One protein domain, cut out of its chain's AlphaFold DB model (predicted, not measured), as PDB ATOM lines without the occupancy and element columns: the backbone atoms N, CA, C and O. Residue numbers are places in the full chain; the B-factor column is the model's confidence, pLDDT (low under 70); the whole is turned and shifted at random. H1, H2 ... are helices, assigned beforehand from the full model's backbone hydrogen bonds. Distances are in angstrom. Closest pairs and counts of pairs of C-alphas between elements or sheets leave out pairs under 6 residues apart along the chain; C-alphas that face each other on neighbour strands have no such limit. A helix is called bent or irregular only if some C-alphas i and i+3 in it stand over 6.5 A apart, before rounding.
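Overview. This is residues 23 to 185 of the 238 residues of an uncharacterized protein of Candidatus Dactylopiibacterium carminicum (UniProt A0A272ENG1). Two long helical hairpins, H1 with H2 and H3b with H4, meet near their ends as a wide V. At the corner, H3a, the first arm of the bent helix H3, crosses H2, and the last residues of H4 reach H2 as well; H5 packs slantwise on the corner end of H4. The printed part has 163 residues with five named helices, in the order H1 to H5, and no named strand: the class is all helix. The whole is loose, with a radius of gyration of the C-alphas of 20.9 A, and flat, spanning 66 by 52 by 26 A.

Along the chain. Find C-alpha 25 at (85.373, 126.923, 132.359), where H1, residues 25 to 47, begins its 31.8 A. H2, residues 50 to 79, runs 42.5 A, with a kink of 32 degrees near residue 57. H3, residues 87 to 125, was assigned as one helix by its hydrogen bonds, but it is bent: C-alphas 96 and 99 are 6.6 A apart. Its arms are H3a, residues 87 to 96, and H3b, residues 99 to 125, which begins at C-alpha 99, (110.062, 118.179, 133.621), and runs 38.7 A. H4, residues 131 to 166, runs 50.0 A, with a kink of 37 degrees near residue 138. H5, residues 171 to 184, ends at C-alpha 184, (105.666, 138.639, 156.606).

Arrangement. Start at H1 and H2, a hairpin: they touch, closest at the C-alphas of Gly 45 and Leu 53, 4.0 A apart, at a shallow tilt of 3 degrees, opposite ways. Look next at residues 65 to 74 of H2, which alone touch H3a; the closest C-alphas, of Gly 70 and Gly 94, are 4.1 A apart, and the steep tilt of 69 degrees is only just short of about perpendicular. H3a and H3b stand at a steep tilt of 43 degrees. H3b and H4, a hairpin, touch at a shallow tilt of 4 degrees, opposite ways, closest at the C-alphas of Val 108 and Ala 154, 6.7 A. H4 touches H2 with residues 162 to 166 alone, closest at the C-alphas of Val 73 and Trp 166, 5.8 A, at a steep tilt of 60 degrees. H5 touches H4, closest at the C-alphas of Ala 161 and Ala 174, 5.5 A. H1 and H4 are apart. Every O i to N i+4 pair is within hydrogen-bond range in H1, H3a, H3b and H5, against 23 of 26 in H2 and 28 of 32 in H4.

Size, cuts and confidence. The C-alphas farthest apart, of Glu 83 and Phe 130, are 67.3 A from each other. The printed part has no cut, and no link is long. The mean pLDDT of the printed part is 72.1; look for values under 70 at 53 residues, among them residues 129 to 136 and 148 to 185.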
ATOM      1  N   SER A  23      85.139 128.628 138.821       64.56
ATOM      2  CA  SER A  23      84.209 128.798 137.699       64.56
ATOM      3  C   SER A  23      84.906 129.023 136.351       64.56
ATOM      4  O   SER A  23      84.226 129.136 135.324       64.56
ATOM      5  N   ASN A  24      86.248 129.036 136.308       72.75
ATOM      6  CA  ASN A  24      86.987 129.114 135.054       72.75
ATOM      7  C   ASN A  24      86.741 127.856 134.207       72.75
ATOM      8  O   ASN A  24      87.399 126.821 134.342       72.75
ATOM      9  N   ARG A  25      85.798 127.990 133.269       75.12
ATOM     10  CA  ARG A  25      85.373 126.923 132.359       75.12
ATOM     11  C   ARG A  25      86.538 126.335 131.572       75.12
ATOM     12  O   ARG A  25      86.528 125.141 131.306       75.12
ATOM     13  N   LYS A  26      87.554 127.132 131.220       73.88
ATOM     14  CA  LYS A  26      88.707 126.634 130.457       73.88
ATOM     15  C   LYS A  26      89.602 125.738 131.307       73.88
ATOM     16  O   LYS A  26      89.956 124.659 130.846       73.88
ATOM     17  N   ALA A  27      89.899 126.125 132.547       73.31
ATOM     18  CA  ALA A  27      90.660 125.280 133.469       73.31
ATOM     19  C   ALA A  27      89.928 123.955 133.738       73.31
ATOM     20  O   ALA A  27      90.532 122.886 133.667       73.31
ATOM     21  N   LEU A  28      88.609 124.025 133.955       78.06
ATOM     22  CA  LEU A  28      87.767 122.846 134.158       78.06
ATOM     23  C   LEU A  28      87.776 121.920 132.933       78.06
ATOM     24  O   LEU A  28      87.934 120.712 133.080       78.06
ATOM     25  N   LEU A  29      87.658 122.483 131.725       80.38
ATOM     26  CA  LEU A  29      87.703 121.725 130.475       80.38
ATOM     27  C   LEU A  29      89.057 121.041 130.265       80.38
ATOM     28  O   LEU A  29      89.077 119.881 129.868       80.38
ATOM     29  N   ILE A  30      90.176 121.713 130.555       81.88
ATOM     30  CA  ILE A  30      91.519 121.129 130.404       81.88
ATOM     31  C   ILE A  30      91.692 119.932 131.348       81.88
ATOM     32  O   ILE A  30      92.120 118.866 130.907       81.88
ATOM     33  N   VAL A  31      91.316 120.079 132.626       81.56
ATOM     34  CA  VAL A  31      91.407 118.982 133.607       81.56
ATOM     35  C   VAL A  31      90.451 117.846 133.250       81.56
ATOM     36  O   VAL A  31      90.857 116.689 133.297       81.56
ATOM     37  N   ALA A  32      89.211 118.150 132.859       80.06
ATOM     38  CA  ALA A  32      88.230 117.138 132.473       80.06
ATOM     39  C   ALA A  32      88.689 116.348 131.240       80.06
ATOM     40  O   ALA A  32      88.640 115.121 131.246       80.06
ATOM     41  N   LEU A  33      89.197 117.030 130.208       83.25
ATOM     42  CA  LEU A  33      89.697 116.383 128.998       83.25
ATOM     43  C   LEU A  33      90.908 115.495 129.313       83.25
ATOM     44  O   LEU A  33      90.957 114.344 128.888       83.25
ATOM     45  N   ALA A  34      91.854 115.997 130.111       82.50
ATOM     46  CA  ALA A  34      93.016 115.224 130.531       82.50
ATOM     47  C   ALA A  34      92.633 114.015 131.396       82.50
ATOM     48  O   ALA A  34      93.207 112.943 131.222       82.50
ATOM     49  N   ALA A  35      91.642 114.153 132.283       80.69
ATOM     50  CA  ALA A  35      91.118 113.060 133.097       80.69
ATOM     51  C   ALA A  35      90.429 111.986 132.246       80.69
ATOM     52  O   ALA A  35      90.646 110.801 132.481       80.69
ATOM     53  N   ILE A  36      89.641 112.382 131.241       83.75
ATOM     54  CA  ILE A  36      88.994 111.448 130.310       83.75
ATOM     55  C   ILE A  36      90.056 110.686 129.516       83.75
ATOM     56  O   ILE A  36      90.013 109.461 129.471       83.75
ATOM     57  N   ILE A  37      91.038 111.382 128.936       84.00
ATOM     58  CA  ILE A  37      92.100 110.739 128.151       84.00
ATOM     59  C   ILE A  37      92.925 109.800 129.042       84.00
ATOM     60  O   ILE A  37      93.141 108.645 128.680       84.00
ATOM     61  N   ALA A  38      93.332 110.250 130.230       80.75
ATOM     62  CA  ALA A  38      94.055 109.416 131.187       80.75
ATOM     63  C   ALA A  38      93.228 108.201 131.636       80.75
ATOM     64  O   ALA A  38      93.750 107.091 131.703       80.75
ATOM     65  N   GLY A  39      91.932 108.390 131.891       75.38
ATOM     66  CA  GLY A  39      91.004 107.327 132.260       75.38
ATOM     67  C   GLY A  39      90.811 106.298 131.149       75.38
ATOM     68  O   GLY A  39      90.783 105.106 131.434       75.38
ATOM     69  N   LEU A  40      90.750 106.726 129.885       84.12
ATOM     70  CA  LEU A  40      90.678 105.826 128.730       84.12
ATOM     71  C   LEU A  40      91.962 105.004 128.569       84.12
ATOM     72  O   LEU A  40      91.885 103.801 128.329       84.12
ATOM     73  N   ILE A  41      93.130 105.627 128.754       82.75
ATOM     74  CA  ILE A  41      94.430 104.942 128.708       82.75
ATOM     75  C   ILE A  41      94.548 103.937 129.863       82.75
ATOM     76  O   ILE A  41      94.897 102.781 129.652       82.75
ATOM     77  N   ALA A  42      94.226 104.335 131.094       76.75
ATOM     78  CA  ALA A  42      94.266 103.422 132.236       76.75
ATOM     79  C   ALA A  42      93.215 102.301 132.110       76.75
ATOM     80  O   ALA A  42      93.485 101.153 132.458       76.75
ATOM     81  N   GLY A  43      92.033 102.625 131.580       76.31
ATOM     82  CA  GLY A  43      90.930 101.696 131.353       76.31
ATOM     83  C   GLY A  43      91.237 100.644 130.289       76.31
ATOM     84  O   GLY A  43      90.883  99.481 130.476       76.31
ATOM     85  N   SER A  44      91.953 101.004 129.217       81.94
ATOM     86  CA  SER A  44      92.417 100.024 128.227       81.94
ATOM     87  C   SER A  44      93.428  99.050 128.837       81.94
ATOM     88  O   SER A  44      93.314  97.842 128.633       81.94
ATOM     89  N   GLY A  45      94.343  99.541 129.678       78.75
ATOM     90  CA  GLY A  45      95.254  98.688 130.440       78.75
ATOM     91  C   GLY A  45      94.536  97.761 131.418       78.75
ATOM     92  O   GLY A  45      94.870  96.581 131.506       78.75
ATOM     93  N   ALA A  46      93.512  98.260 132.111       75.94
ATOM     94  CA  ALA A  46      92.695  97.454 133.012       75.94
ATOM     95  C   ALA A  46      91.930  96.340 132.274       75.94
ATOM     96  O   ALA A  46      91.849  95.220 132.780       75.94
ATOM     97  N   ALA A  47      91.423  96.618 131.068       80.56
ATOM     98  CA  ALA A  47      90.718  95.641 130.237       80.56
ATOM     99  C   ALA A  47      91.629  94.508 129.724       80.56
ATOM    100  O   ALA A  47      91.153  93.403 129.471       80.56
ATOM    101  N   MET A  48      92.935  94.763 129.598       80.25
ATOM    102  CA  MET A  48      93.942  93.801 129.129       80.25
ATOM    103  C   MET A  48      94.582  92.963 130.256       80.25
ATOM    104  O   MET A  48      95.338  92.033 129.977       80.25
ATOM    105  N   GLY A  49      94.285  93.267 131.525       78.06
ATOM    106  CA  GLY A  49      94.783  92.539 132.697       78.06
ATOM    107  C   GLY A  49      95.865  93.277 133.499       78.06
ATOM    108  O   GLY A  49      96.378  94.320 133.103       78.06
ATOM    109  N   GLN A  50      96.229  92.732 134.667       75.38
ATOM    110  CA  GLN A  50      97.047  93.429 135.681       75.38
ATOM    111  C   GLN A  50      98.426  93.902 135.187       75.38
ATOM    112  O   GLN A  50      98.880  94.984 135.552       75.38
ATOM    113  N   TRP A  51      99.083  93.113 134.335       76.88
ATOM    114  CA  TRP A  51     100.407  93.442 133.803       76.88
ATOM    115  C   TRP A  51     100.335  94.529 132.730       76.88
ATOM    116  O   TRP A  51     101.209  95.390 132.664       76.88
ATOM    117  N   ALA A  52      99.259  94.540 131.940       76.88
ATOM    118  CA  ALA A  52      98.989  95.611 130.994       76.88
ATOM    119  C   ALA A  52      98.643  96.913 131.729       76.88
ATOM    120  O   ALA A  52      99.170  97.964 131.383       76.88
ATOM    121  N   LEU A  53      97.858  96.862 132.811       71.69
ATOM    122  CA  LEU A  53      97.553  98.041 133.627       71.69
ATOM    123  C   LEU A  53      98.817  98.779 134.089       71.69
ATOM    124  O   LEU A  53      98.861 100.003 134.002       71.69
ATOM    125  N   LEU A  54      99.863  98.063 134.516       75.19
ATOM    126  CA  LEU A  54     101.137  98.680 134.913       75.19
ATOM    127  C   LEU A  54     101.823  99.435 133.762       75.19
ATOM    128  O   LEU A  54     102.438 100.474 133.994       75.19
ATOM    129  N   LEU A  55     101.688  98.952 132.525       83.69
ATOM    130  CA  LEU A  55     102.229  99.620 131.338       83.69
ATOM    131  C   LEU A  55     101.429 100.872 130.966       83.69
ATOM    132  O   LEU A  55     102.011 101.872 130.552       83.69
ATOM    133  N   PHE A  56     100.106 100.840 131.133       78.69
ATOM    134  CA  PHE A  56      99.219 101.936 130.739       78.69
ATOM    135  C   PHE A  56      98.987 102.982 131.843       78.69
ATOM    136  O   PHE A  56      98.629 104.121 131.543       78.69
ATOM    137  N   VAL A  57      99.240 102.661 133.116       77.56
ATOM    138  CA  VAL A  57      99.073 103.625 134.217       77.56
ATOM    139  C   VAL A  57     100.093 104.760 134.136       77.56
ATOM    140  O   VAL A  57      99.764 105.911 134.402       77.56
ATOM    141  N   LEU A  58     101.324 104.460 133.718       78.12
ATOM    142  CA  LEU A  58     102.399 105.442 133.632       78.12
ATOM    143  C   LEU A  58     102.103 106.549 132.598       78.12
ATOM    144  O   LEU A  58     102.115 107.722 132.979       78.12
ATOM    145  N   PRO A  59     101.749 106.240 131.333       81.12
ATOM    146  CA  PRO A  59     101.330 107.267 130.381       81.12
ATOM    147  C   PRO A  59     100.031 107.968 130.804       81.12
ATOM    148  O   PRO A  59      99.922 109.177 130.606       81.12
ATOM    149  N   ALA A  60      99.081 107.273 131.443       73.75
ATOM    150  CA  ALA A  60      97.870 107.907 131.972       73.75
ATOM    151  C   ALA A  60      98.192 108.980 133.029       73.75
ATOM    152  O   ALA A  60      97.667 110.093 132.965       73.75
ATOM    153  N   VAL A  61      99.106 108.684 133.959       75.62
ATOM    154  CA  VAL A  61      99.579 109.638 134.973       75.62
ATOM    155  C   VAL A  61     100.269 110.835 134.322       75.62
ATOM    156  O   VAL A  61     100.012 111.969 134.723       75.62
ATOM    157  N   VAL A  62     101.100 110.616 133.298       80.31
ATOM    158  CA  VAL A  62     101.773 111.707 132.576       80.31
ATOM    159  C   VAL A  62     100.756 112.619 131.891       80.31
ATOM    160  O   VAL A  62     100.813 113.831 132.078       80.31
ATOM    161  N   VAL A  63      99.792 112.062 131.150       80.12
ATOM    162  CA  VAL A  63      98.750 112.851 130.467       80.12
ATOM    163  C   VAL A  63      97.926 113.662 131.466       80.12
ATOM    164  O   VAL A  63      97.674 114.850 131.248       80.12
ATOM    165  N   PHE A  64      97.554 113.052 132.591       76.00
ATOM    166  CA  PHE A  64      96.827 113.744 133.648       76.00
ATOM    167  C   PHE A  64      97.656 114.877 134.270       76.00
ATOM    168  O   PHE A  64      97.156 115.988 134.448       76.00
ATOM    169  N   ALA A  65      98.942 114.635 134.534       75.62
ATOM    170  CA  ALA A  65      99.857 115.635 135.074       75.62
ATOM    171  C   ALA A  65     100.079 116.814 134.108       75.62
ATOM    172  O   ALA A  65     100.074 117.964 134.549       75.62
ATOM    173  N   VAL A  66     100.199 116.561 132.797       80.62
ATOM    174  CA  VAL A  66     100.246 117.619 131.770       80.62
ATOM    175  C   VAL A  66      98.976 118.472 131.823       80.62
ATOM    176  O   VAL A  66      99.066 119.700 131.818       80.62
ATOM    177  N   GLY A  67      97.802 117.841 131.922       79.62
ATOM    178  CA  GLY A  67      96.519 118.539 132.032       79.62
ATOM    179  C   GLY A  67      96.405 119.408 133.283       79.62
ATOM    180  O   GLY A  67      95.998 120.565 133.194       79.62
ATOM    181  N   LEU A  68      96.832 118.894 134.439       78.88
ATOM    182  CA  LEU A  68      96.890 119.662 135.687       78.88
ATOM    183  C   LEU A  68      97.799 120.893 135.561       78.88
ATOM    184  O   LEU A  68      97.429 121.984 135.995       78.88
ATOM    185  N   CYS A  69      98.970 120.740 134.935       78.56
ATOM    186  CA  CYS A  69      99.905 121.846 134.726       78.56
ATOM    187  C   CYS A  69      99.356 122.880 133.733       78.56
ATOM    188  O   CYS A  69      99.432 124.078 133.997       78.56
ATOM    189  N   GLY A  70      98.745 122.436 132.631       78.94
ATOM    190  CA  GLY A  70      98.095 123.320 131.659       78.94
ATOM    191  C   GLY A  70      96.924 124.099 132.262       78.94
ATOM    192  O   GLY A  70      96.786 125.300 132.025       78.94
ATOM    193  N   ALA A  71      96.126 123.456 133.119       80.62
ATOM    194  CA  ALA A  71      95.077 124.130 133.875       80.62
ATOM    195  C   ALA A  71      95.660 125.180 134.838       80.62
ATOM    196  O   ALA A  71      95.157 126.302 134.890       80.62
ATOM    197  N   GLY A  72      96.764 124.864 135.523       73.31
ATOM    198  CA  GLY A  72      97.500 125.802 136.375       73.31
ATOM    199  C   GLY A  72      97.977 127.054 135.634       73.31
ATOM    200  O   GLY A  72      97.771 128.169 136.113       73.31
ATOM    201  N   VAL A  73      98.525 126.891 134.425       76.94
ATOM    202  CA  VAL A  73      98.906 128.010 133.542       76.94
ATOM    203  C   VAL A  73      97.681 128.849 133.157       76.94
ATOM    204  O   VAL A  73      97.736 130.075 133.218       76.94
ATOM    205  N   SER A  74      96.543 128.217 132.844       80.12
ATOM    206  CA  SER A  74      95.308 128.941 132.493       80.12
ATOM    207  C   SER A  74      94.745 129.782 133.651       80.12
ATOM    208  O   SER A  74      94.249 130.890 133.440       80.12
ATOM    209  N   LEU A  75      94.866 129.284 134.886       75.12
ATOM    210  CA  LEU A  75      94.485 130.010 136.098       75.12
ATOM    211  C   LEU A  75      95.458 131.157 136.397       75.12
ATOM    212  O   LEU A  75      95.039 132.217 136.858       75.12
ATOM    213  N   LEU A  76      96.748 130.967 136.107       73.12
ATOM    214  CA  LEU A  76      97.769 132.000 136.260       73.12
ATOM    215  C   LEU A  76      97.574 133.150 135.261       73.12
ATOM    216  O   LEU A  76      97.660 134.313 135.655       73.12
ATOM    217  N   ASP A  77      97.269 132.838 134.000       76.25
ATOM    218  CA  ASP A  77      96.969 133.844 132.977       76.25
ATOM    219  C   ASP A  77      95.691 134.627 133.331       76.25
ATOM    220  O   ASP A  77      95.686 135.857 133.245       76.25
ATOM    221  N   GLN A  78      94.657 133.955 133.857       73.31
ATOM    222  CA  GLN A  78      93.444 134.612 134.361       73.31
ATOM    223  C   GLN A  78      93.729 135.518 135.570       73.31
ATOM    224  O   GLN A  78      93.278 136.661 135.601       73.31
ATOM    225  N   ALA A  79      94.507 135.047 136.550       70.75
ATOM    226  CA  ALA A  79      94.861 135.827 137.738       70.75
ATOM    227  C   ALA A  79      95.688 137.083 137.407       70.75
ATOM    228  O   ALA A  79      95.679 138.049 138.170       70.75
ATOM    229  N   ARG A  80      96.400 137.069 136.274       68.44
ATOM    230  CA  ARG A  80      97.219 138.183 135.780       68.44
ATOM    231  C   ARG A  80      96.526 139.054 134.736       68.44
ATOM    232  O   ARG A  80      97.135 140.021 134.287       68.44
ATOM    233  N   GLY A  81      95.291 138.730 134.351       67.38
ATOM    234  CA  GLY A  81      94.550 139.467 133.326       67.38
ATOM    235  C   GLY A  81      95.176 139.384 131.929       67.38
ATOM    236  O   GLY A  81      95.011 140.309 131.140       67.38
ATOM    237  N   ARG A  82      95.927 138.315 131.628       73.25
ATOM    238  CA  ARG A  82      96.483 138.069 130.287       73.25
ATOM    239  C   ARG A  82      95.402 137.495 129.365       73.25
ATOM    240  O   ARG A  82      94.469 136.841 129.834       73.25
ATOM    241  N   GLU A  83      95.532 137.718 128.056       72.31
ATOM    242  CA  GLU A  83      94.631 137.110 127.070       72.31
ATOM    243  C   GLU A  83      94.679 135.582 127.157       72.31
ATOM    244  O   GLU A  83      95.744 134.965 127.246       72.31
ATOM    245  N   GLN A  84      93.500 134.959 127.154       70.25
ATOM    246  CA  GLN A  84      93.395 133.517 127.301       70.25
ATOM    247  C   GLN A  84      93.795 132.817 126.002       70.25
ATOM    248  O   GLN A  84      93.049 132.850 125.023       70.25
ATOM    249  N   ARG A  85      94.918 132.100 126.057       78.94
ATOM    250  CA  ARG A  85      95.455 131.274 124.969       78.94
ATOM    251  C   ARG A  85      94.481 130.176 124.504       78.94
ATOM    252  O   ARG A  85      93.564 129.801 125.251       78.94
ATOM    253  N   PRO A  86      94.658 129.630 123.289       77.81
ATOM    254  CA  PRO A  86      93.934 128.443 122.839       77.81
ATOM    255  C   PRO A  86      94.306 127.193 123.658       77.81
ATOM    256  O   PRO A  86      95.402 127.077 124.200       77.81
ATOM    257  N   LEU A  87      93.390 126.216 123.727       73.06
ATOM    258  CA  LEU A  87      93.528 125.010 124.566       73.06
ATOM    259  C   LEU A  87      94.817 124.215 124.296       73.06
ATOM    260  O   LEU A  87      95.441 123.714 125.230       73.06
ATOM    261  N   VAL A  88      95.234 124.131 123.033       75.81
ATOM    262  CA  VAL A  88      96.431 123.388 122.610       75.81
ATOM    263  C   VAL A  88      97.710 124.001 123.190       75.81
ATOM    264  O   VAL A  88      98.618 123.279 123.600       75.81
ATOM    265  N   GLU A  89      97.766 125.328 123.305       78.69
ATOM    266  CA  GLU A  89      98.916 126.021 123.889       78.69
ATOM    267  C   GLU A  89      99.040 125.770 125.395       78.69
ATOM    268  O   GLU A  89     100.159 125.684 125.899       78.69
ATOM    269  N   TYR A  90      97.926 125.566 126.110       76.94
ATOM    270  CA  TYR A  90      97.967 125.178 127.523       76.94
ATOM    271  C   TYR A  90      98.486 123.752 127.723       76.94
ATOM    272  O   TYR A  90      99.235 123.515 128.668       76.94
ATOM    273  N   PHE A  91      98.156 122.812 126.832       75.69
ATOM    274  CA  PHE A  91      98.737 121.464 126.875       75.69
ATOM    275  C   PHE A  91     100.244 121.486 126.595       75.69
ATOM    276  O   PHE A  91     101.007 120.843 127.314       75.69
ATOM    277  N   ASN A  92     100.692 122.271 125.611       80.31
ATOM    278  CA  ASN A  92     102.118 122.419 125.315       80.31
ATOM    279  C   ASN A  92     102.877 123.089 126.478       80.31
ATOM    280  O   ASN A  92     103.937 122.620 126.891       80.31
ATOM    281  N   ALA A  93     102.300 124.137 127.076       75.56
ATOM    282  CA  ALA A  93     102.851 124.765 128.277       75.56
ATOM    283  C   ALA A  93     102.887 123.794 129.473       75.56
ATOM    284  O   ALA A  93     103.863 123.770 130.227       75.56
ATOM    285  N   GLY A  94     101.866 122.945 129.623       73.00
ATOM    286  CA  GLY A  94     101.831 121.858 130.604       73.00
ATOM    287  C   GLY A  94     102.955 120.840 130.396       73.00
ATOM    288  O   GLY A  94     103.620 120.442 131.349       73.00
ATOM    289  N   LEU A  95     103.235 120.470 129.144       79.56
ATOM    290  CA  LEU A  95     104.297 119.525 128.801       79.56
ATOM    291  C   LEU A  95     105.694 120.091 129.104       79.56
ATOM    292  O   LEU A  95     106.552 119.375 129.612       79.56
ATOM    293  N   GLN A  96     105.912 121.383 128.853       79.62
ATOM    294  CA  GLN A  96     107.186 122.059 129.132       79.62
ATOM    295  C   GLN A  96     107.430 122.304 130.628       79.62
ATOM    296  O   GLN A  96     108.577 122.362 131.079       79.62
ATOM    297  N   THR A  97     106.361 122.450 131.413       76.12
ATOM    298  CA  THR A  97     106.440 122.666 132.865       76.12
ATOM    299  C   THR A  97     106.601 121.358 133.641       76.12
ATOM    300  O   THR A  97     107.234 121.352 134.701       76.12
ATOM    301  N   LEU A  98     106.131 120.240 133.081       78.12
ATOM    302  CA  LEU A  98     106.233 118.903 133.666       78.12
ATOM    303  C   LEU A  98     107.662 118.480 134.069       78.12
ATOM    304  O   LEU A  98     107.834 118.095 135.224       78.12
ATOM    305  N   PRO A  99     108.711 118.581 133.222       73.81
ATOM    306  CA  PRO A  99     110.062 118.179 133.621       73.81
ATOM    307  C   PRO A  99     110.617 119.032 134.768       73.81
ATOM    308  O   PRO A  99     111.305 118.513 135.642       73.81
ATOM    309  N   ARG A 100     110.282 120.327 134.827       73.94
ATOM    310  CA  ARG A 100     110.712 121.207 135.929       73.94
ATOM    311  C   ARG A 100     110.033 120.828 137.243       73.94
ATOM    312  O   ARG A 100     110.688 120.798 138.282       73.94
ATOM    313  N   LEU A 101     108.742 120.497 137.191       72.19
ATOM    314  CA  LEU A 101     108.013 119.967 138.344       72.19
ATOM    315  C   LEU A 101     108.544 118.600 138.776       72.19
ATOM    316  O   LEU A 101     108.625 118.354 139.972       72.19
ATOM    317  N   LEU A 102     108.953 117.754 137.829       78.06
ATOM    318  CA  LEU A 102     109.553 116.451 138.109       78.06
ATOM    319  C   LEU A 102     110.904 116.584 138.825       78.06
ATOM    320  O   LEU A 102     111.179 115.844 139.761       78.06
ATOM    321  N   VAL A 103     111.730 117.561 138.447       76.88
ATOM    322  CA  VAL A 103     112.985 117.852 139.162       76.88
ATOM    323  C   VAL A 103     112.711 118.333 140.590       76.88
ATOM    324  O   VAL A 103     113.342 117.854 141.530       76.88
ATOM    325  N   ILE A 104     111.750 119.244 140.782       72.06
ATOM    326  CA  ILE A 104     111.383 119.735 142.123       72.06
ATOM    327  C   ILE A 104     110.802 118.604 142.973       72.06
ATOM    328  O   ILE A 104     111.181 118.458 144.135       72.06
ATOM    329  N   SER A 105     109.909 117.787 142.410       70.19
ATOM    330  CA  SER A 105     109.312 116.661 143.126       70.19
ATOM    331  C   SER A 105     110.365 115.626 143.505       70.19
ATOM    332  O   SER A 105     110.365 115.168 144.644       70.19
ATOM    333  N   LEU A 106     111.322 115.331 142.620       80.75
ATOM    334  CA  LEU A 106     112.440 114.442 142.920       80.75
ATOM    335  C   LEU A 106     113.311 114.987 144.059       80.75
ATOM    336  O   LEU A 106     113.733 114.227 144.926       80.75
ATOM    337  N   MET A 107     113.532 116.302 144.107       76.75
ATOM    338  CA  MET A 107     114.292 116.940 145.184       76.75
ATOM    339  C   MET A 107     113.564 116.846 146.535       76.75
ATOM    340  O   MET A 107     114.191 116.589 147.562       76.75
ATOM    341  N   VAL A 108     112.233 116.973 146.533       76.19
ATOM    342  CA  VAL A 108     111.395 116.741 147.722       76.19
ATOM    343  C   VAL A 108     111.437 115.271 148.144       76.19
ATOM    344  O   VAL A 108     111.610 114.982 149.326       76.19
ATOM    345  N   VAL A 109     111.333 114.331 147.199       77.44
ATOM    346  CA  VAL A 109     111.459 112.890 147.478       77.44
ATOM    347  C   VAL A 109     112.825 112.574 148.088       77.44
ATOM    348  O   VAL A 109     112.889 111.860 149.084       77.44
ATOM    349  N   ALA A 110     113.905 113.148 147.555       80.38
ATOM    350  CA  ALA A 110     115.250 112.982 148.097       80.38
ATOM    351  C   ALA A 110     115.371 113.518 149.535       80.38
ATOM    352  O   ALA A 110     115.969 112.856 150.383       80.38
ATOM    353  N   LEU A 111     114.759 114.670 149.840       80.81
ATOM    354  CA  LEU A 111     114.703 115.218 151.201       80.81
ATOM    355  C   LEU A 111     113.997 114.257 152.170       80.81
ATOM    356  O   LEU A 111     114.516 113.978 153.250       80.81
ATOM    357  N   TYR A 112     112.836 113.725 151.784       76.50
ATOM    358  CA  TYR A 112     112.122 112.745 152.605       76.50
ATOM    359  C   TYR A 112     112.904 111.451 152.780       76.50
ATOM    360  O   TYR A 112     112.942 110.916 153.884       76.50
ATOM    361  N   LEU A 113     113.550 110.965 151.720       82.88
ATOM    362  CA  LEU A 113     114.379 109.769 151.783       82.88
ATOM    363  C   LEU A 113     115.541 109.962 152.764       82.88
ATOM    364  O   LEU A 113     115.790 109.088 153.589       82.88
ATOM    365  N   ALA A 114     116.198 111.125 152.743       84.25
ATOM    366  CA  ALA A 114     117.245 111.464 153.701       84.25
ATOM    367  C   ALA A 114     116.724 111.474 155.149       84.25
ATOM    368  O   ALA A 114     117.347 110.877 156.026       84.25
ATOM    369  N   LEU A 115     115.556 112.077 155.405       81.88
ATOM    370  CA  LEU A 115     114.915 112.036 156.728       81.88
ATOM    371  C   LEU A 115     114.561 110.609 157.157       81.88
ATOM    372  O   LEU A 115     114.705 110.267 158.329       81.88
ATOM    373  N   PHE A 116     114.141 109.765 156.216       80.94
ATOM    374  CA  PHE A 116     113.838 108.361 156.475       80.94
ATOM    375  C   PHE A 116     115.092 107.570 156.851       80.94
ATOM    376  O   PHE A 116     115.061 106.782 157.791       80.94
ATOM    377  N   VAL A 117     116.214 107.821 156.170       86.19
ATOM    378  CA  VAL A 117     117.517 107.237 156.512       86.19
ATOM    379  C   VAL A 117     117.962 107.698 157.901       86.19
ATOM    380  O   VAL A 117     118.363 106.864 158.709       86.19
ATOM    381  N   ILE A 118     117.829 108.990 158.222       84.75
ATOM    382  CA  ILE A 118     118.138 109.525 159.559       84.75
ATOM    383  C   ILE A 118     117.277 108.837 160.624       84.75
ATOM    384  O   ILE A 118     117.805 108.384 161.637       84.75
ATOM    385  N   ALA A 119     115.971 108.707 160.386       79.81
ATOM    386  CA  ALA A 119     115.060 108.018 161.292       79.81
ATOM    387  C   ALA A 119     115.421 106.533 161.451       79.81
ATOM    388  O   ALA A 119     115.432 106.022 162.566       79.81
ATOM    389  N   ALA A 120     115.768 105.842 160.364       81.12
ATOM    390  CA  ALA A 120     116.179 104.442 160.404       81.12
ATOM    391  C   ALA A 120     117.468 104.251 161.217       81.12
ATOM    392  O   ALA A 120     117.519 103.384 162.087       81.12
ATOM    393  N   VAL A 121     118.482 105.096 161.001       85.12
ATOM    394  CA  VAL A 121     119.727 105.090 161.787       85.12
ATOM    395  C   VAL A 121     119.439 105.400 163.256       85.12
ATOM    396  O   VAL A 121     119.942 104.705 164.136       85.12
ATOM    397  N   TYR A 122     118.579 106.381 163.535       81.50
ATOM    398  CA  TYR A 122     118.152 106.712 164.892       81.50
ATOM    399  C   TYR A 122     117.506 105.513 165.596       81.50
ATOM    400  O   TYR A 122     117.880 105.165 166.714       81.50
ATOM    401  N   LEU A 123     116.580 104.829 164.922       77.94
ATOM    402  CA  LEU A 123     115.912 103.641 165.453       77.94
ATOM    403  C   LEU A 123     116.874 102.460 165.644       77.94
ATOM    404  O   LEU A 123     116.716 101.703 166.602       77.94
ATOM    405  N   LEU A 124     117.890 102.321 164.788       79.00
ATOM    406  CA  LEU A 124     118.955 101.330 164.967       79.00
ATOM    407  C   LEU A 124     119.792 101.620 166.222       79.00
ATOM    408  O   LEU A 124     120.093 100.692 166.970       79.00
ATOM    409  N   ILE A 125     120.112 102.888 166.493       78.56
ATOM    410  CA  ILE A 125     120.822 103.307 167.714       78.56
ATOM    411  C   ILE A 125     119.951 103.064 168.959       78.56
ATOM    412  O   ILE A 125     120.438 102.574 169.977       78.56
ATOM    413  N   CYS A 126     118.640 103.308 168.865       74.12
ATOM    414  CA  CYS A 126     117.675 103.036 169.936       74.12
ATOM    415  C   CYS A 126     117.503 101.544 170.273       74.12
ATOM    416  O   CYS A 126     116.806 101.216 171.231       74.12
ATOM    417  N   LYS A 127     118.127 100.624 169.529       71.69
ATOM    418  CA  LYS A 127     118.086  99.185 169.823       71.69
ATOM    419  C   LYS A 127     118.914  98.792 171.061       71.69
ATOM    420  O   LYS A 127     118.803  97.660 171.528       71.69
ATOM    421  N   ILE A 128     119.728  99.697 171.610       75.50
ATOM    422  CA  ILE A 128     120.518  99.458 172.828       75.50
ATOM    423  C   ILE A 128     119.575  99.404 174.051       75.50
ATOM    424  O   ILE A 128     118.863 100.382 174.309       75.50
ATOM    425  N   PRO A 129     119.549  98.298 174.825       59.34
ATOM    426  CA  PRO A 129     118.663  98.173 175.981       59.34
ATOM    427  C   PRO A 129     118.965  99.252 177.041       59.34
ATOM    428  O   PRO A 129     120.114  99.642 177.242       59.34
ATOM    429  N   PHE A 130     117.916  99.747 177.710       60.25
ATOM    430  CA  PHE A 130     117.908 100.830 178.716       60.25
ATOM    431  C   PHE A 130     118.064 102.272 178.178       60.25
ATOM    432  O   PHE A 130     117.213 103.114 178.459       60.25
ATOM    433  N   VAL A 131     119.071 102.566 177.349       61.59
ATOM    434  CA  VAL A 131     119.265 103.911 176.748       61.59
ATOM    435  C   VAL A 131     118.257 104.175 175.621       61.59
ATOM    436  O   VAL A 131     117.763 105.292 175.459       61.59
ATOM    437  N   GLY A 132     117.889 103.124 174.885       63.84
ATOM    438  CA  GLY A 132     116.941 103.190 173.781       63.84
ATOM    439  C   GLY A 132     115.551 103.683 174.174       63.84
ATOM    440  O   GLY A 132     114.972 104.476 173.445       63.84
ATOM    441  N   ALA A 133     115.025 103.295 175.342       65.00
ATOM    442  CA  ALA A 133     113.672 103.672 175.768       65.00
ATOM    443  C   ALA A 133     113.526 105.183 176.040       65.00
ATOM    444  O   ALA A 133     112.499 105.774 175.699       65.00
ATOM    445  N   ILE A 134     114.569 105.808 176.599       67.31
ATOM    446  CA  ILE A 134     114.620 107.250 176.891       67.31
ATOM    447  C   ILE A 134     114.837 108.049 175.597       67.31
ATOM    448  O   ILE A 134     114.170 109.057 175.358       67.31
ATOM    449  N   LEU A 135     115.717 107.572 174.709       64.56
ATOM    450  CA  LEU A 135     115.890 108.178 173.387       64.56
ATOM    451  C   LEU A 135     114.610 108.072 172.547       64.56
ATOM    452  O   LEU A 135     114.273 109.000 171.819       64.56
ATOM    453  N   LEU A 136     113.855 106.982 172.632       64.62
ATOM    454  CA  LEU A 136     112.647 106.810 171.824       64.62
ATOM    455  C   LEU A 136     111.524 107.762 172.273       64.62
ATOM    456  O   LEU A 136     110.831 108.322 171.424       64.62
ATOM    457  N   THR A 137     111.404 108.038 173.576       71.06
ATOM    458  CA  THR A 137     110.395 108.968 174.120       71.06
ATOM    459  C   THR A 137     110.620 110.417 173.682       71.06
ATOM    460  O   THR A 137     109.652 111.106 173.376       71.06
ATOM    461  N   ALA A 138     111.873 110.878 173.600       71.94
ATOM    462  CA  ALA A 138     112.194 112.240 173.157       71.94
ATOM    463  C   ALA A 138     112.471 112.352 171.645       71.94
ATOM    464  O   ALA A 138     112.186 113.373 171.027       71.94
ATOM    465  N   GLY A 139     113.009 111.308 171.018       72.75
ATOM    466  CA  GLY A 139     113.430 111.342 169.618       72.75
ATOM    467  C   GLY A 139     112.312 111.124 168.614       72.75
ATOM    468  O   GLY A 139     112.316 111.757 167.563       72.75
ATOM    469  N   VAL A 140     111.325 110.282 168.932       71.12
ATOM    470  CA  VAL A 140     110.144 110.113 168.073       71.12
ATOM    471  C   VAL A 140     109.381 111.430 167.878       71.12
ATOM    472  O   VAL A 140     109.138 111.771 166.722       71.12
ATOM    473  N   PRO A 141     109.045 112.224 168.917       69.31
ATOM    474  CA  PRO A 141     108.369 113.502 168.694       69.31
ATOM    475  C   PRO A 141     109.230 114.492 167.898       69.31
ATOM    476  O   PRO A 141     108.692 115.210 167.059       69.31
ATOM    477  N   VAL A 142     110.557 114.487 168.075       71.50
ATOM    478  CA  VAL A 142     111.472 115.307 167.260       71.50
ATOM    479  C   VAL A 142     111.460 114.866 165.794       71.50
ATOM    480  O   VAL A 142     111.349 115.708 164.908       71.50
ATOM    481  N   LEU A 143     111.507 113.562 165.508       69.19
ATOM    482  CA  LEU A 143     111.420 113.034 164.143       69.19
ATOM    483  C   LEU A 143     110.070 113.358 163.496       69.19
ATOM    484  O   LEU A 143     110.038 113.846 162.370       69.19
ATOM    485  N   VAL A 144     108.959 113.157 164.208       73.12
ATOM    486  CA  VAL A 144     107.611 113.512 163.727       73.12
ATOM    487  C   VAL A 144     107.514 115.008 163.437       73.12
ATOM    488  O   VAL A 144     106.944 115.403 162.418       73.12
ATOM    489  N   PHE A 145     108.106 115.845 164.289       69.88
ATOM    490  CA  PHE A 145     108.171 117.286 164.076       69.88
ATOM    491  C   PHE A 145     108.998 117.647 162.836       69.88
ATOM    492  O   PHE A 145     108.546 118.442 162.020       69.88
ATOM    493  N   LEU A 146     110.164 117.023 162.636       67.81
ATOM    494  CA  LEU A 146     110.999 117.227 161.446       67.81
ATOM    495  C   LEU A 146     110.292 116.789 160.158       67.81
ATOM    496  O   LEU A 146     110.310 117.527 159.174       67.81
ATOM    497  N   PHE A 147     109.619 115.636 160.166       71.56
ATOM    498  CA  PHE A 147     108.810 115.172 159.036       71.56
ATOM    499  C   PHE A 147     107.645 116.121 158.746       71.56
ATOM    500  O   PHE A 147     107.378 116.435 157.589       71.56
ATOM    501  N   SER A 148     106.988 116.626 159.789       67.56
ATOM    502  CA  SER A 148     105.888 117.584 159.671       67.56
ATOM    503  C   SER A 148     106.367 118.939 159.146       67.56
ATOM    504  O   SER A 148     105.698 119.557 158.323       67.56
ATOM    505  N   LEU A 149     107.555 119.387 159.558       69.75
ATOM    506  CA  LEU A 149     108.178 120.610 159.057       69.75
ATOM    507  C   LEU A 149     108.609 120.463 157.592       69.75
ATOM    508  O   LEU A 149     108.399 121.378 156.798       69.75
ATOM    509  N   ALA A 150     109.159 119.308 157.215       69.56
ATOM    510  CA  ALA A 150     109.487 118.990 155.828       69.56
ATOM    511  C   ALA A 150     108.229 118.913 154.951       69.56
ATOM    512  O   ALA A 150     108.228 119.441 153.839       69.56
ATOM    513  N   ALA A 151     107.137 118.345 155.469       66.56
ATOM    514  CA  ALA A 151     105.840 118.344 154.803       66.56
ATOM    515  C   ALA A 151     105.287 119.747 154.613       66.56
ATOM    516  O   ALA A 151     104.922 120.111 153.498       66.56
ATOM    517  N   LEU A 152     105.326 120.568 155.660       63.94
ATOM    518  CA  LEU A 152     104.931 121.967 155.583       63.94
ATOM    519  C   LEU A 152     105.755 122.714 154.526       63.94
ATOM    520  O   LEU A 152     105.195 123.398 153.671       63.94
ATOM    521  N   ALA A 153     107.078 122.543 154.537       64.81
ATOM    522  CA  ALA A 153     107.975 123.150 153.561       64.81
ATOM    523  C   ALA A 153     107.668 122.678 152.131       64.81
ATOM    524  O   ALA A 153     107.623 123.504 151.221       64.81
ATOM    525  N   ALA A 154     107.388 121.387 151.933       66.50
ATOM    526  CA  ALA A 154     107.012 120.829 150.639       66.50
ATOM    527  C   ALA A 154     105.674 121.389 150.135       66.50
ATOM    528  O   ALA A 154     105.569 121.742 148.964       66.50
ATOM    529  N   THR A 155     104.666 121.543 150.998       63.69
ATOM    530  CA  THR A 155     103.365 122.121 150.622       63.69
ATOM    531  C   THR A 155     103.468 123.616 150.317       63.69
ATOM    532  O   THR A 155     102.874 124.091 149.346       63.69
ATOM    533  N   ILE A 156     104.255 124.365 151.100       62.97
ATOM    534  CA  ILE A 156     104.571 125.779 150.838       62.97
ATOM    535  C   ILE A 156     105.274 125.896 149.486       62.97
ATOM    536  O   ILE A 156     104.886 126.709 148.648       62.97
ATOM    537  N   MET A 157     106.275 125.050 149.251       62.72
ATOM    538  CA  MET A 157     107.026 125.046 148.008       62.72
ATOM    539  C   MET A 157     106.142 124.654 146.830       62.72
ATOM    540  O   MET A 157     106.170 125.346 145.831       62.72
ATOM    541  N   ALA A 158     105.275 123.652 146.949       64.12
ATOM    542  CA  ALA A 158     104.311 123.325 145.903       64.12
ATOM    543  C   ALA A 158     103.366 124.505 145.613       64.12
ATOM    544  O   ALA A 158     103.155 124.849 144.457       64.12
ATOM    545  N   SER A 159     102.865 125.191 146.644       63.97
ATOM    546  CA  SER A 159     101.895 126.288 146.487       63.97
ATOM    547  C   SER A 159     102.503 127.575 145.916       63.97
ATOM    548  O   SER A 159     101.818 128.326 145.224       63.97
ATOM    549  N   LEU A 160     103.777 127.853 146.204       61.03
ATOM    550  CA  LEU A 160     104.470 129.069 145.758       61.03
ATOM    551  C   LEU A 160     105.374 128.832 144.544       61.03
ATOM    552  O   LEU A 160     105.517 129.720 143.705       61.03
ATOM    553  N   ALA A 161     105.965 127.646 144.422       60.06
ATOM    554  CA  ALA A 161     106.783 127.275 143.277       60.06
ATOM    555  C   ALA A 161     105.930 126.853 142.084       60.06
ATOM    556  O   ALA A 161     106.340 127.164 140.977       60.06
ATOM    557  N   ALA A 162     104.745 126.244 142.250       63.75
ATOM    558  CA  ALA A 162     103.885 125.914 141.107       63.75
ATOM    559  C   ALA A 162     103.601 127.129 140.197       63.75
ATOM    560  O   ALA A 162     103.957 127.059 139.022       63.75
ATOM    561  N   PRO A 163     103.097 128.280 140.694       61.75
ATOM    562  CA  PRO A 163     102.865 129.444 139.838       61.75
ATOM    563  C   PRO A 163     104.153 130.051 139.270       61.75
ATOM    564  O   PRO A 163     104.131 130.577 138.164       61.75
ATOM    565  N   ALA A 164     105.282 129.969 139.976       62.53
ATOM    566  CA  ALA A 164     106.553 130.492 139.477       62.53
ATOM    567  C   ALA A 164     107.212 129.584 138.420       62.53
ATOM    568  O   ALA A 164     107.837 130.075 137.484       62.53
ATOM    569  N   VAL A 165     107.037 128.267 138.549       64.94
ATOM    570  CA  VAL A 165     107.473 127.254 137.581       64.94
ATOM    571  C   VAL A 165     106.612 127.324 136.324       64.94
ATOM    572  O   VAL A 165     107.154 127.237 135.223       64.94
ATOM    573  N   TRP A 166     105.301 127.552 136.475       68.31
ATOM    574  CA  TRP A 166     104.370 127.791 135.366       68.31
ATOM    575  C   TRP A 166     104.662 129.083 134.598       68.31
ATOM    576  O   TRP A 166     104.455 129.134 133.392       68.31
ATOM    577  N   ASP A 167     105.202 130.100 135.269       58.69
ATOM    578  CA  ASP A 167     105.601 131.372 134.653       58.69
ATOM    579  C   ASP A 167     106.994 131.326 133.995       58.69
ATOM    580  O   ASP A 167     107.479 132.321 133.466       58.69
ATOM    581  N   GLY A 168     107.670 130.175 134.040       57.47
ATOM    582  CA  GLY A 168     108.949 129.962 133.365       57.47
ATOM    583  C   GLY A 168     110.182 130.515 134.090       57.47
ATOM    584  O   GLY A 168     111.298 130.241 133.640       57.47
ATOM    585  N   HIS A 169     110.016 131.224 135.212       52.62
ATOM    586  CA  HIS A 169     111.117 131.747 136.024       52.62
ATOM    587  C   HIS A 169     111.862 130.636 136.793       52.62
ATOM    588  O   HIS A 169     111.307 129.590 137.131       52.62
ATOM    589  N   GLY A 170     113.157 130.850 137.057       49.88
ATOM    590  CA  GLY A 170     114.020 129.877 137.734       49.88
ATOM    591  C   GLY A 170     113.573 129.564 139.169       49.88
ATOM    592  O   GLY A 170     113.207 130.460 139.931       49.88
ATOM    593  N   VAL A 171     113.664 128.286 139.549       53.09
ATOM    594  CA  VAL A 171     113.199 127.700 140.828       53.09
ATOM    595  C   VAL A 171     113.699 128.463 142.070       53.09
ATOM    596  O   VAL A 171     112.975 128.617 143.051       53.09
ATOM    597  N   LEU A 172     114.911 129.020 142.010       46.62
ATOM    598  CA  LEU A 172     115.536 129.792 143.092       46.62
ATOM    599  C   LEU A 172     114.877 131.161 143.355       46.62
ATOM    600  O   LEU A 172     114.829 131.620 144.496       46.62
ATOM    601  N   LEU A 173     114.335 131.809 142.323       52.94
ATOM    602  CA  LEU A 173     113.679 133.117 142.439       52.94
ATOM    603  C   LEU A 173     112.285 132.976 143.076       52.94
ATOM    604  O   LEU A 173     111.886 133.795 143.908       52.94
ATOM    605  N   ALA A 174     111.601 131.871 142.763       50.28
ATOM    606  CA  ALA A 174     110.365 131.447 143.413       50.28
ATOM    607  C   ALA A 174     110.567 131.182 144.912       50.28
ATOM    608  O   ALA A 174     109.780 131.635 145.744       50.28
ATOM    609  N   PHE A 175     111.662 130.495 145.253       54.31
ATOM    610  CA  PHE A 175     112.019 130.144 146.625       54.31
ATOM    611  C   PHE A 175     112.275 131.383 147.500       54.31
ATOM    612  O   PHE A 175     111.714 131.498 148.589       54.31
ATOM    613  N   ASN A 176     113.038 132.367 147.008       53.16
ATOM    614  CA  ASN A 176     113.306 133.602 147.760       53.16
ATOM    615  C   ASN A 176     112.059 134.487 147.945       53.16
ATOM    616  O   ASN A 176     111.890 135.126 148.988       53.16
ATOM    617  N   ALA A 177     111.154 134.522 146.964       54.44
ATOM    618  CA  ALA A 177     109.883 135.232 147.099       54.44
ATOM    619  C   ALA A 177     108.950 134.540 148.110       54.44
ATOM    620  O   ALA A 177     108.371 135.215 148.965       54.44
ATOM    621  N   ALA A 178     108.874 133.206 148.061       52.78
ATOM    622  CA  ALA A 178     108.134 132.377 149.009       52.78
ATOM    623  C   ALA A 178     108.608 132.588 150.452       52.78
ATOM    624  O   ALA A 178     107.795 132.842 151.341       52.78
ATOM    625  N   TRP A 179     109.925 132.571 150.667       50.31
ATOM    626  CA  TRP A 179     110.543 132.769 151.978       50.31
ATOM    627  C   TRP A 179     110.220 134.141 152.587       50.31
ATOM    628  O   TRP A 179     109.891 134.257 153.768       50.31
ATOM    629  N   ARG A 180     110.232 135.197 151.767       50.53
ATOM    630  CA  ARG A 180     109.903 136.568 152.191       50.53
ATOM    631  C   ARG A 180     108.418 136.753 152.536       50.53
ATOM    632  O   ARG A 180     108.088 137.485 153.469       50.53
ATOM    633  N   ILE A 181     107.516 136.088 151.813       54.09
ATOM    634  CA  ILE A 181     106.067 136.139 152.077       54.09
ATOM    635  C   ILE A 181     105.717 135.322 153.328       54.09
ATOM    636  O   ILE A 181     104.984 135.806 154.190       54.09
ATOM    637  N   ALA A 182     106.307 134.132 153.479       54.66
ATOM    638  CA  ALA A 182     106.135 133.291 154.661       54.66
ATOM    639  C   ALA A 182     106.517 134.023 155.959       54.66
ATOM    640  O   ALA A 182     105.842 133.877 156.976       54.66
ATOM    641  N   ARG A 183     107.556 134.867 155.910       55.91
ATOM    642  CA  ARG A 183     108.026 135.632 157.073       55.91
ATOM    643  C   ARG A 183     107.179 136.863 157.405       55.91
ATOM    644  O   ARG A 183     107.224 137.330 158.536       55.91
ATOM    645  N   SER A 184     106.436 137.398 156.437       52.47
ATOM    646  CA  SER A 184     105.666 138.639 156.606       52.47
ATOM    647  C   SER A 184     104.197 138.403 156.966       52.47
ATOM    648  O   SER A 184     103.603 139.260 157.612       52.47
ATOM    649  N   HIS A 185     103.607 137.255 156.601       55.69
ATOM    650  CA  HIS A 185     102.179 136.973 156.827       55.69
ATOM    651  C   HIS A 185     101.916 135.529 157.314       55.69
ATOM    652  O   HIS A 185     101.207 134.768 156.646       55.69
TER     653      HIS A 185